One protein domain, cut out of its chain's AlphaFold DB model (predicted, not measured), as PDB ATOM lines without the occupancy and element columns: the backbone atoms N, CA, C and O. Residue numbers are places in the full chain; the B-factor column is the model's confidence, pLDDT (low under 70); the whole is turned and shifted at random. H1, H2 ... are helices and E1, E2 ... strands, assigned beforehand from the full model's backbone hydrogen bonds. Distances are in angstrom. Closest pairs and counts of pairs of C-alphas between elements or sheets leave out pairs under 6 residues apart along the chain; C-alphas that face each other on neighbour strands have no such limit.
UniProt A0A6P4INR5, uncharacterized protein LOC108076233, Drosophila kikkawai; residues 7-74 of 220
ATOM      1  N   ILE A   7     162.756 135.949 113.575       89.50
ATOM      2  CA  ILE A   7     163.868 134.997 113.582       89.50
ATOM      3  C   ILE A   7     164.931 135.518 114.546       89.50
ATOM      4  O   ILE A   7     165.381 136.663 114.441       89.50
ATOM      5  N   ARG A   8     165.318 134.686 115.514       90.50
ATOM      6  CA  ARG A   8     166.306 135.035 116.539       90.50
ATOM      7  C   ARG A   8     167.617 134.306 116.280       90.50
ATOM      8  O   ARG A   8     167.608 133.105 116.045       90.50
ATOM      9  N   TYR A   9     168.724 135.031 116.385       91.06
ATOM     10  CA  TYR A   9     170.077 134.504 116.237       91.06
ATOM     11  C   TYR A   9     170.900 134.752 117.494       91.06
ATOM     12  O   TYR A   9     170.780 135.811 118.120       91.06
ATOM     13  N   THR A  10     171.773 133.816 117.856       92.06
ATOM     14  CA  THR A  10     172.825 134.118 118.831       92.06
ATOM     15  C   THR A  10     173.959 134.897 118.150       92.06
ATOM     16  O   THR A  10     174.119 134.822 116.925       92.06
ATOM     17  N   PRO A  11     174.768 135.669 118.899       88.81
ATOM     18  CA  PRO A  11     175.940 136.338 118.334       88.81
ATOM     19  C   PRO A  11     176.901 135.377 117.620       88.81
ATOM     20  O   PRO A  11     177.500 135.748 116.615       88.81
ATOM     21  N   GLU A  12     177.015 134.147 118.117       89.94
ATOM     22  CA  GLU A  12     177.860 133.096 117.551       89.94
ATOM     23  C   GLU A  12     177.310 132.581 116.221       89.94
ATOM     24  O   GLU A  12     178.072 132.414 115.269       89.94
ATOM     25  N   ASP A  13     175.989 132.399 116.120       90.88
ATOM     26  CA  ASP A  13     175.342 131.960 114.879       90.88
ATOM     27  C   ASP A  13     175.578 132.966 113.754       90.88
ATOM     28  O   ASP A  13     175.876 132.582 112.629       90.88
ATOM     29  N   ILE A  14     175.521 134.263 114.063       88.75
ATOM     30  CA  ILE A  14     175.745 135.341 113.089       88.75
ATOM     31  C   ILE A  14     177.161 135.301 112.511       88.75
ATOM     32  O   ILE A  14     177.353 135.632 111.344       88.75
ATOM     33  N   VAL A  15     178.156 134.931 113.319       86.88
ATOM     34  CA  VAL A  15     179.553 134.843 112.870       86.88
ATOM     35  C   VAL A  15     179.791 133.580 112.037       86.88
ATOM     36  O   VAL A  15     180.641 133.598 111.153       86.88
ATOM     37  N   LYS A  16     179.037 132.503 112.291       90.50
ATOM     38  CA  LYS A  16     179.125 131.240 111.538       90.50
ATOM     39  C   LYS A  16     178.450 131.305 110.163       90.50
ATOM     40  O   LYS A  16     178.793 130.514 109.292       90.50
ATOM     41  N   GLN A  17     177.491 132.210 109.970       87.69
ATOM     42  CA  GLN A  17     176.798 132.388 108.691       87.69
ATOM     43  C   GLN A  17     177.767 132.880 107.605       87.69
ATOM     44  O   GLN A  17     178.538 133.815 107.830       87.69
ATOM     45  N   SER A  18     177.708 132.276 106.415       89.94
ATOM     46  CA  SER A  18     178.481 132.723 105.246       89.94
ATOM     47  C   SER A  18     177.959 134.049 104.699       89.94
ATOM     48  O   SER A  18     178.747 134.899 104.293       89.94
ATOM     49  N   GLU A  19     176.645 134.253 104.763       93.94
ATOM     50  CA  GLU A  19     175.935 135.416 104.240       93.94
ATOM     51  C   GLU A  19     175.073 136.068 105.326       93.94
ATOM     52  O   GLU A  19     174.570 135.424 106.246       93.94
ATOM     53  N   CYS A  20     174.870 137.380 105.229       91.19
ATOM     54  CA  CYS A  20     173.999 138.094 106.151       91.19
ATOM     55  C   CYS A  20     172.523 137.801 105.821       91.19
ATOM     56  O   CYS A  20     172.062 138.223 104.758       91.19
ATOM     57  N   PRO A  21     171.717 137.226 106.736       88.75
ATOM     58  CA  PRO A  21     170.336 136.813 106.438       88.75
ATOM     59  C   PRO A  21     169.419 137.989 106.072       88.75
ATOM     60  O   PRO A  21     168.364 137.827 105.463       88.75
ATOM     61  N   ALA A  22     169.820 139.207 106.435       88.19
ATOM     62  CA  ALA A  22     169.033 140.397 106.179       88.19
ATOM     63  C   ALA A  22     169.356 141.076 104.837       88.19
ATOM     64  O   ALA A  22     168.481 141.761 104.307       88.19
ATOM     65  N   CYS A  23     170.591 140.999 104.326       89.06
ATOM     66  CA  CYS A  23     171.005 141.715 103.105       89.06
ATOM     67  C   CYS A  23     171.762 140.870 102.074       89.06
ATOM     68  O   CYS A  23     172.087 141.410 101.021       89.06
ATOM     69  N   GLY A  24     172.063 139.605 102.368       89.38
ATOM     70  CA  GLY A  24     172.778 138.695 101.470       89.38
ATOM     71  C   GLY A  24     174.246 139.052 101.230       89.38
ATOM     72  O   GLY A  24     174.827 138.590 100.261       89.38
ATOM     73  N   ILE A  25     174.854 139.919 102.049       89.75
ATOM     74  CA  ILE A  25     176.284 140.234 101.916       89.75
ATOM     75  C   ILE A  25     177.107 139.111 102.540       89.75
ATOM     76  O   ILE A  25     176.834 138.724 103.678       89.75
ATOM     77  N   ASP A  26     178.153 138.681 101.838       92.38
ATOM     78  CA  ASP A  26     179.137 137.725 102.343       92.38
ATOM     79  C   ASP A  26     179.812 138.237 103.619       92.38
ATOM     80  O   ASP A  26     180.547 139.232 103.628       92.38
ATOM     81  N   MET A  27     179.590 137.526 104.717       88.44
ATOM     82  CA  MET A  27     180.095 137.861 106.046       88.44
ATOM     83  C   MET A  27     181.596 137.588 106.177       88.44
ATOM     84  O   MET A  27     182.274 138.285 106.930       88.44
ATOM     85  N   SER A  28     182.127 136.646 105.394       87.88
ATOM     86  CA  SER A  28     183.561 136.335 105.305       87.88
ATOM     87  C   SER A  28     184.387 137.483 104.714       87.88
ATOM     88  O   SER A  28     185.547 137.665 105.078       87.88
ATOM     89  N   SER A  29     183.783 138.298 103.843       88.75
ATOM     90  CA  SER A  29     184.436 139.464 103.235       88.75
ATOM     91  C   SER A  29     184.578 140.650 104.201       88.75
ATOM     92  O   SER A  29     185.368 141.572 103.975       88.75
ATOM     93  N   LEU A  30     183.812 140.652 105.296       87.44
ATOM     94  CA  LEU A  30     183.708 141.780 106.211       87.44
ATOM     95  C   LEU A  30     184.698 141.646 107.370       87.44
ATOM     96  O   LEU A  30     184.677 140.685 108.129       87.44
ATOM     97  N   LYS A  31     185.477 142.705 107.627       89.81
ATOM     98  CA  LYS A  31     186.397 142.772 108.784       89.81
ATOM     99  C   LYS A  31     185.689 142.608 110.142       89.81
ATOM    100  O   LYS A  31     186.315 142.220 111.123       89.81
ATOM    101  N   LYS A  32     184.406 142.980 110.227       91.62
ATOM    102  CA  LYS A  32     183.578 142.898 111.444       91.62
ATOM    103  C   LYS A  32     182.162 142.409 111.097       91.62
ATOM    104  O   LYS A  32     181.253 143.243 110.999       91.62
ATOM    105  N   PRO A  33     181.954 141.090 110.940       89.44
ATOM    106  CA  PRO A  33     180.667 140.525 110.528       89.44
ATOM    107  C   PRO A  33     179.552 140.870 111.524       89.44
ATOM    108  O   PRO A  33     178.494 141.376 111.154       89.44
ATOM    109  N   PHE A  34     179.824 140.737 112.823       90.31
ATOM    110  CA  PHE A  34     178.835 141.019 113.862       90.31
ATOM    111  C   PHE A  34     178.369 142.488 113.883       90.31
ATOM    112  O   PHE A  34     177.185 142.779 114.041       90.31
ATOM    113  N   SER A  35     179.284 143.442 113.669       90.31
ATOM    114  CA  SER A  35     178.930 144.868 113.599       90.31
ATOM    115  C   SER A  35     178.048 145.183 112.393       90.31
ATOM    116  O   SER A  35     177.138 146.008 112.493       90.31
ATOM    117  N   HIS A  36     178.301 144.516 111.265       92.06
ATOM    118  CA  HIS A  36     177.447 144.602 110.092       92.06
ATOM    119  C   HIS A  36     176.046 144.063 110.394       92.06
ATOM    120  O   HIS A  36     175.076 144.795 110.210       92.06
ATOM    121  N   ALA A  37     175.940 142.839 110.920       90.75
ATOM    122  CA  ALA A  37     174.660 142.216 111.251       90.75
ATOM    123  C   ALA A  37     173.836 143.072 112.219       90.75
ATOM    124  O   ALA A  37     172.671 143.349 111.954       90.75
ATOM    125  N   LYS A  38     174.464 143.608 113.273       90.00
ATOM    126  CA  LYS A  38     173.820 144.521 114.225       90.00
ATOM    127  C   LYS A  38     173.194 145.743 113.540       90.00
ATOM    128  O   LYS A  38     172.058 146.104 113.838       90.00
ATOM    129  N   LYS A  39     173.917 146.365 112.602       88.94
ATOM    130  CA  LYS A  39     173.417 147.506 111.817       88.94
ATOM    131  C   LYS A  39     172.353 147.080 110.804       88.94
ATOM    132  O   LYS A  39     171.390 147.805 110.574       88.94
ATOM    133  N   CYS A  40     172.509 145.916 110.188       89.50
ATOM    134  CA  CYS A  40     171.554 145.400 109.216       89.50
ATOM    135  C   CYS A  40     170.220 145.030 109.868       89.50
ATOM    136  O   CYS A  40     169.180 145.340 109.299       89.50
ATOM    137  N   PHE A  41     170.243 144.435 111.059       89.75
ATOM    138  CA  PHE A  41     169.041 144.019 111.781       89.75
ATOM    139  C   PHE A  41     168.281 145.216 112.360       89.75
ATOM    140  O   PHE A  41     167.061 145.174 112.437       89.75
ATOM    141  N   SER A  42     168.964 146.333 112.655       84.81
ATOM    142  CA  SER A  42     168.280 147.589 113.004       84.81
ATOM    143  C   SER A  42     167.481 148.218 111.851       84.81
ATOM    144  O   SER A  42     166.657 149.102 112.077       84.81
ATOM    145  N   ILE A  43     167.708 147.800 110.599       84.94
ATOM    146  CA  ILE A  43     166.985 148.339 109.442       84.94
ATOM    147  C   ILE A  43     165.708 147.526 109.231       84.94
ATOM    148  O   ILE A  43     165.754 146.341 108.907       84.94
ATOM    149  N   ARG A  44     164.550 148.185 109.325       80.56
ATOM    150  CA  ARG A  44     163.256 147.555 109.040       80.56
ATOM    151  C   ARG A  44     163.117 147.271 107.546       80.56
ATOM    152  O   ARG A  44     162.977 148.193 106.744       80.56
ATOM    153  N   ARG A  45     163.115 145.991 107.183       80.31
ATOM    154  CA  ARG A  45     162.876 145.508 105.816       80.31
ATOM    155  C   ARG A  45     161.496 144.841 105.709       80.31
ATOM    156  O   ARG A  45     160.913 144.474 106.736       80.31
ATOM    157  N   PRO A  46     160.910 144.751 104.501       78.44
ATOM    158  CA  PRO A  46     159.795 143.840 104.265       78.44
ATOM    159  C   PRO A  46     160.273 142.391 104.448       78.44
ATOM    160  O   PRO A  46     161.371 142.058 104.010       78.44
ATOM    161  N   GLY A  47     159.464 141.556 105.103       82.81
ATOM    162  CA  GLY A  47     159.806 140.163 105.417       82.81
ATOM    163  C   GLY A  47     160.001 139.904 106.918       82.81
ATOM    164  O   GLY A  47     159.430 140.643 107.736       82.81
ATOM    165  N   PRO A  48     160.761 138.852 107.283       85.94
ATOM    166  CA  PRO A  48     160.975 138.470 108.671       85.94
ATOM    167  C   PRO A  48     161.773 139.531 109.431       85.94
ATOM    168  O   PRO A  48     162.587 140.272 108.874       85.94
ATOM    169  N   VAL A  49     161.522 139.612 110.734       87.12
ATOM    170  CA  VAL A  49     162.227 140.516 111.640       87.12
ATOM    171  C   VAL A  49     163.344 139.744 112.325       87.12
ATOM    172  O   VAL A  49     163.095 138.812 113.086       87.12
ATOM    173  N   TYR A  50     164.578 140.162 112.071       89.12
ATOM    174  CA  TYR A  50     165.767 139.534 112.629       89.12
ATOM    175  C   TYR A  50     166.142 140.157 113.973       89.12
ATOM    176  O   TYR A  50     166.286 141.374 114.077       89.12
ATOM    177  N   ARG A  51     166.325 139.327 115.005       89.38
ATOM    178  CA  ARG A  51     166.749 139.755 116.349       89.38
ATOM    179  C   ARG A  51     167.982 138.991 116.818       89.38
ATOM    180  O   ARG A  51     168.191 137.849 116.422       89.38
ATOM    181  N   ILE A  52     168.781 139.622 117.677       91.44
ATOM    182  CA  ILE A  52     169.984 139.024 118.269       91.44
ATOM    183  C   ILE A  52     169.725 138.787 119.756       91.44
ATOM    184  O   ILE A  52     169.255 139.691 120.439       91.44
ATOM    185  N   PHE A  53     170.027 137.594 120.269       89.12
ATOM    186  CA  PHE A  53     169.922 137.315 121.703       89.12
ATOM    187  C   PHE A  53     170.876 138.196 122.519       89.12
ATOM    188  O   PHE A  53     172.042 138.359 122.154       89.12
ATOM    189  N   GLY A  54     170.375 138.751 123.626       86.94
ATOM    190  CA  GLY A  54     171.120 139.688 124.466       86.94
ATOM    191  C   GLY A  54     171.185 141.109 123.902       86.94
ATOM    192  O   GLY A  54     171.977 141.909 124.405       86.94
ATOM    193  N   TYR A  55     170.410 141.413 122.851       88.50
ATOM    194  CA  TYR A  55     170.274 142.754 122.297       88.50
ATOM    195  C   TYR A  55     168.810 143.152 122.059       88.50
ATOM    196  O   TYR A  55     168.038 142.448 121.403       88.50
ATOM    197  N   GLU A  56     168.487 144.373 122.462       85.25
ATOM    198  CA  GLU A  56     167.183 145.009 122.360       85.25
ATOM    199  C   GLU A  56     167.246 146.231 121.440       85.25
ATOM    200  O   GLU A  56     168.248 146.947 121.355       85.25
ATOM    201  N   GLU A  57     166.149 146.490 120.730       84.62
ATOM    202  CA  GLU A  57     165.983 147.717 119.955       84.62
ATOM    203  C   GLU A  57     165.695 148.889 120.896       84.62
ATOM    204  O   GLU A  57     164.675 148.934 121.582       84.62
ATOM    205  N   CYS A  58     166.576 149.880 120.889       82.06
ATOM    206  CA  CYS A  58     166.321 151.154 121.535       82.06
ATOM    207  C   CYS A  58     165.250 151.949 120.782       82.06
ATOM    208  O   CYS A  58     165.069 151.797 119.574       82.06
ATOM    209  N   GLN A  59     164.621 152.908 121.462       77.88
ATOM    210  CA  GLN A  59     163.668 153.846 120.857       77.88
ATOM    211  C   GLN A  59     164.250 154.644 119.677       77.88
ATOM    212  O   GLN A  59     163.504 155.063 118.797       77.88
ATOM    213  N   CYS A  60     165.569 154.850 119.637       75.38
ATOM    214  CA  CYS A  60     166.255 155.488 118.510       75.38
ATOM    215  C   CYS A  60     166.465 154.558 117.296       75.38
ATOM    216  O   CYS A  60     167.040 154.980 116.296       75.38
ATOM    217  N   GLY A  61     166.030 153.295 117.377       77.25
ATOM    218  CA  GLY A  61     166.164 152.289 116.324       77.25
ATOM    219  C   GLY A  61     167.494 151.528 116.323       77.25
ATOM    220  O   GLY A  61     167.696 150.685 115.460       77.25
ATOM    221  N   LEU A  62     168.409 151.793 117.261       82.25
ATOM    222  CA  LEU A  62     169.669 151.051 117.379       82.25
ATOM    223  C   LEU A  62     169.494 149.786 118.222       82.25
ATOM    224  O   LEU A  62     168.882 149.838 119.283       82.25
ATOM    225  N   LEU A  63     170.120 148.680 117.809       87.00
ATOM    226  CA  LEU A  63     170.290 147.515 118.680       87.00
ATOM    227  C   LEU A  63     171.298 147.847 119.795       87.00
ATOM    228  O   LEU A  63     172.413 148.304 119.521       87.00
ATOM    229  N   ILE A  64     170.961 147.585 121.048       86.62
ATOM    230  CA  ILE A  64     171.820 147.786 122.223       86.62
ATOM    231  C   ILE A  64     171.835 146.489 123.009       86.62
ATOM    232  O   ILE A  64     170.861 145.763 122.996       86.62
ATOM    233  N   HIS A  65     172.951 146.178 123.659       86.94
ATOM    234  CA  HIS A  65     173.017 145.005 124.521       86.94
ATOM    235  C   HIS A  65     172.066 145.163 125.724       86.94
ATOM    236  O   HIS A  65     172.037 146.236 126.330       86.94
ATOM    237  N   ASP A  66     171.408 144.086 126.150       83.56
ATOM    238  CA  ASP A  66     170.389 144.045 127.227       83.56
ATOM    239  C   ASP A  66     170.974 144.275 128.634       83.56
ATOM    240  O   ASP A  66     170.325 144.108 129.662       83.56
ATOM    241  N   GLY A  67     172.251 144.653 128.707       84.88
ATOM    242  CA  GLY A  67     172.932 144.917 129.960       84.88
ATOM    243  C   GLY A  67     172.612 146.325 130.444       84.88
ATOM    244  O   GLY A  67     172.766 147.295 129.701       84.88
ATOM    245  N   SER A  68     172.288 146.467 131.729       79.44
ATOM    246  CA  SER A  68     172.012 147.768 132.360       79.44
ATOM    247  C   SER A  68     173.142 148.792 132.167       79.44
ATOM    248  O   SER A  68     172.890 149.987 132.026       79.44
ATOM    249  N   LYS A  69     174.401 148.339 132.095       80.50
ATOM    250  CA  LYS A  69     175.564 149.182 131.767       80.50
ATOM    251  C   LYS A  69     175.497 149.735 130.340       80.50
ATOM    252  O   LYS A  69     175.753 150.915 130.135       80.50
ATOM    253  N   ALA A  70     175.140 148.900 129.366       79.06
ATOM    254  CA  ALA A  70     175.058 149.296 127.963       79.06
ATOM    255  C   ALA A  70     173.883 150.253 127.714       79.06
ATOM    256  O   ALA A  70     174.040 151.224 126.976       79.06
ATOM    257  N   GLN A  71     172.753 150.034 128.391       73.00
ATOM    258  CA  GLN A  71     171.614 150.953 128.359       73.00
ATOM    259  C   GLN A  71     171.960 152.323 128.964       73.00
ATOM    260  O   GLN A  71     171.605 153.342 128.385       73.00
ATOM    261  N   LYS A  72     172.713 152.369 130.075       77.00
ATOM    262  CA  LYS A  72     173.169 153.630 130.696       77.00
ATOM    263  C   LYS A  72     174.205 154.387 129.859       77.00
ATOM    264  O   LYS A  72     174.195 155.612 129.848       77.00
ATOM    265  N   LEU A  73     175.105 153.675 129.180       78.62
ATOM    266  CA  LEU A  73     176.106 154.279 128.288       78.62
ATOM    267  C   LEU A  73     175.491 154.792 126.984       78.62
ATOM    268  O   LEU A  73     176.059 155.667 126.329       78.62
ATOM    269  N   HIS A  74     174.345 154.245 126.585       80.69
ATOM    270  CA  HIS A  74     173.646 154.730 125.416       80.69
ATOM    271  C   HIS A  74     172.931 156.047 125.717       80.69
ATOM    272  O   HIS A  74     171.861 156.088 126.320       80.69
TER     273      HIS A  74
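This is residues 7 to 74 of the 220 residues of the protein "uncharacterized protein LOC108076233" of Drosophila kikkawai (UniProt A0A6P4INR5). Look first for helix H2 near the middle: H1 meets its first residue, Pro 33, at a steep angle, and strand E2 of the small two-strand sheet E1 E2 comes near its last, Phe 41. The hairpin E3 E4 comes near Lys 38 of H2, and H3 lies beyond this hairpin at one end of the longest axis, with the loop from residue 17 to 32 towards the other. The printed part has 68 residues, mixed in class, in the order E1 H1 H2 E2 E3 E4 H3; E1 and E2 are parallel, E3 and E4 antiparallel. It is compact, with a radius of gyration of the C-alphas of 12.0 A and spans of 33 by 26 by 17 A.

Begin at E1, residues 7 to 9, parallel to E2, residues 49 to 52; N 7 and O 49 are 2.9 A apart, within hydrogen-bond range. Between them come H1, residues 11 to 16, and H2, residues 33 to 41, a strand-helix-strand unit, two parallel neighbour strands joined through helices, with a right-handed crossover. H1 and H2 touch at a steep tilt of 66 degrees, opposite ways; their closest C-alphas, Val 15 and Pro 33, are 6.2 A apart. The closest C-alphas of H2 and E2, Phe 41 and Tyr 50, are 5.6 A apart. Next find the hairpin of E3, residues 55 to 57, and E4, residues 63 to 65, with N 56 and O 64 at 2.8 A. The closest C-alphas of H2 and E4, Lys 38 and Leu 63, are 6.4 A apart. H3, residues 68 to 73, is apart from H1 and H2; its closest C-alpha to E4 is Ala 70, 6.8 A from that of Ile 64. In H1, H2 and H3 every O i to N i+4 pair is within hydrogen-bond range.

Find C-alpha 7 at (163.868, 134.997, 113.582), where E1 begins. H2 runs 12.2 A from C-alpha 33 at (180.667, 140.525, 110.528), and E2 runs 10.3 A. H3 ends at C-alpha 73, (176.106, 154.279, 128.288).

The two C-alphas farthest apart, Ser 18 and Lys 72, are 33.4 A apart. The printed part has no cut, and the link from H1 to H2, 16 residues, is long. The mean pLDDT of the printed part is 86.6, and no printed residue is under 70.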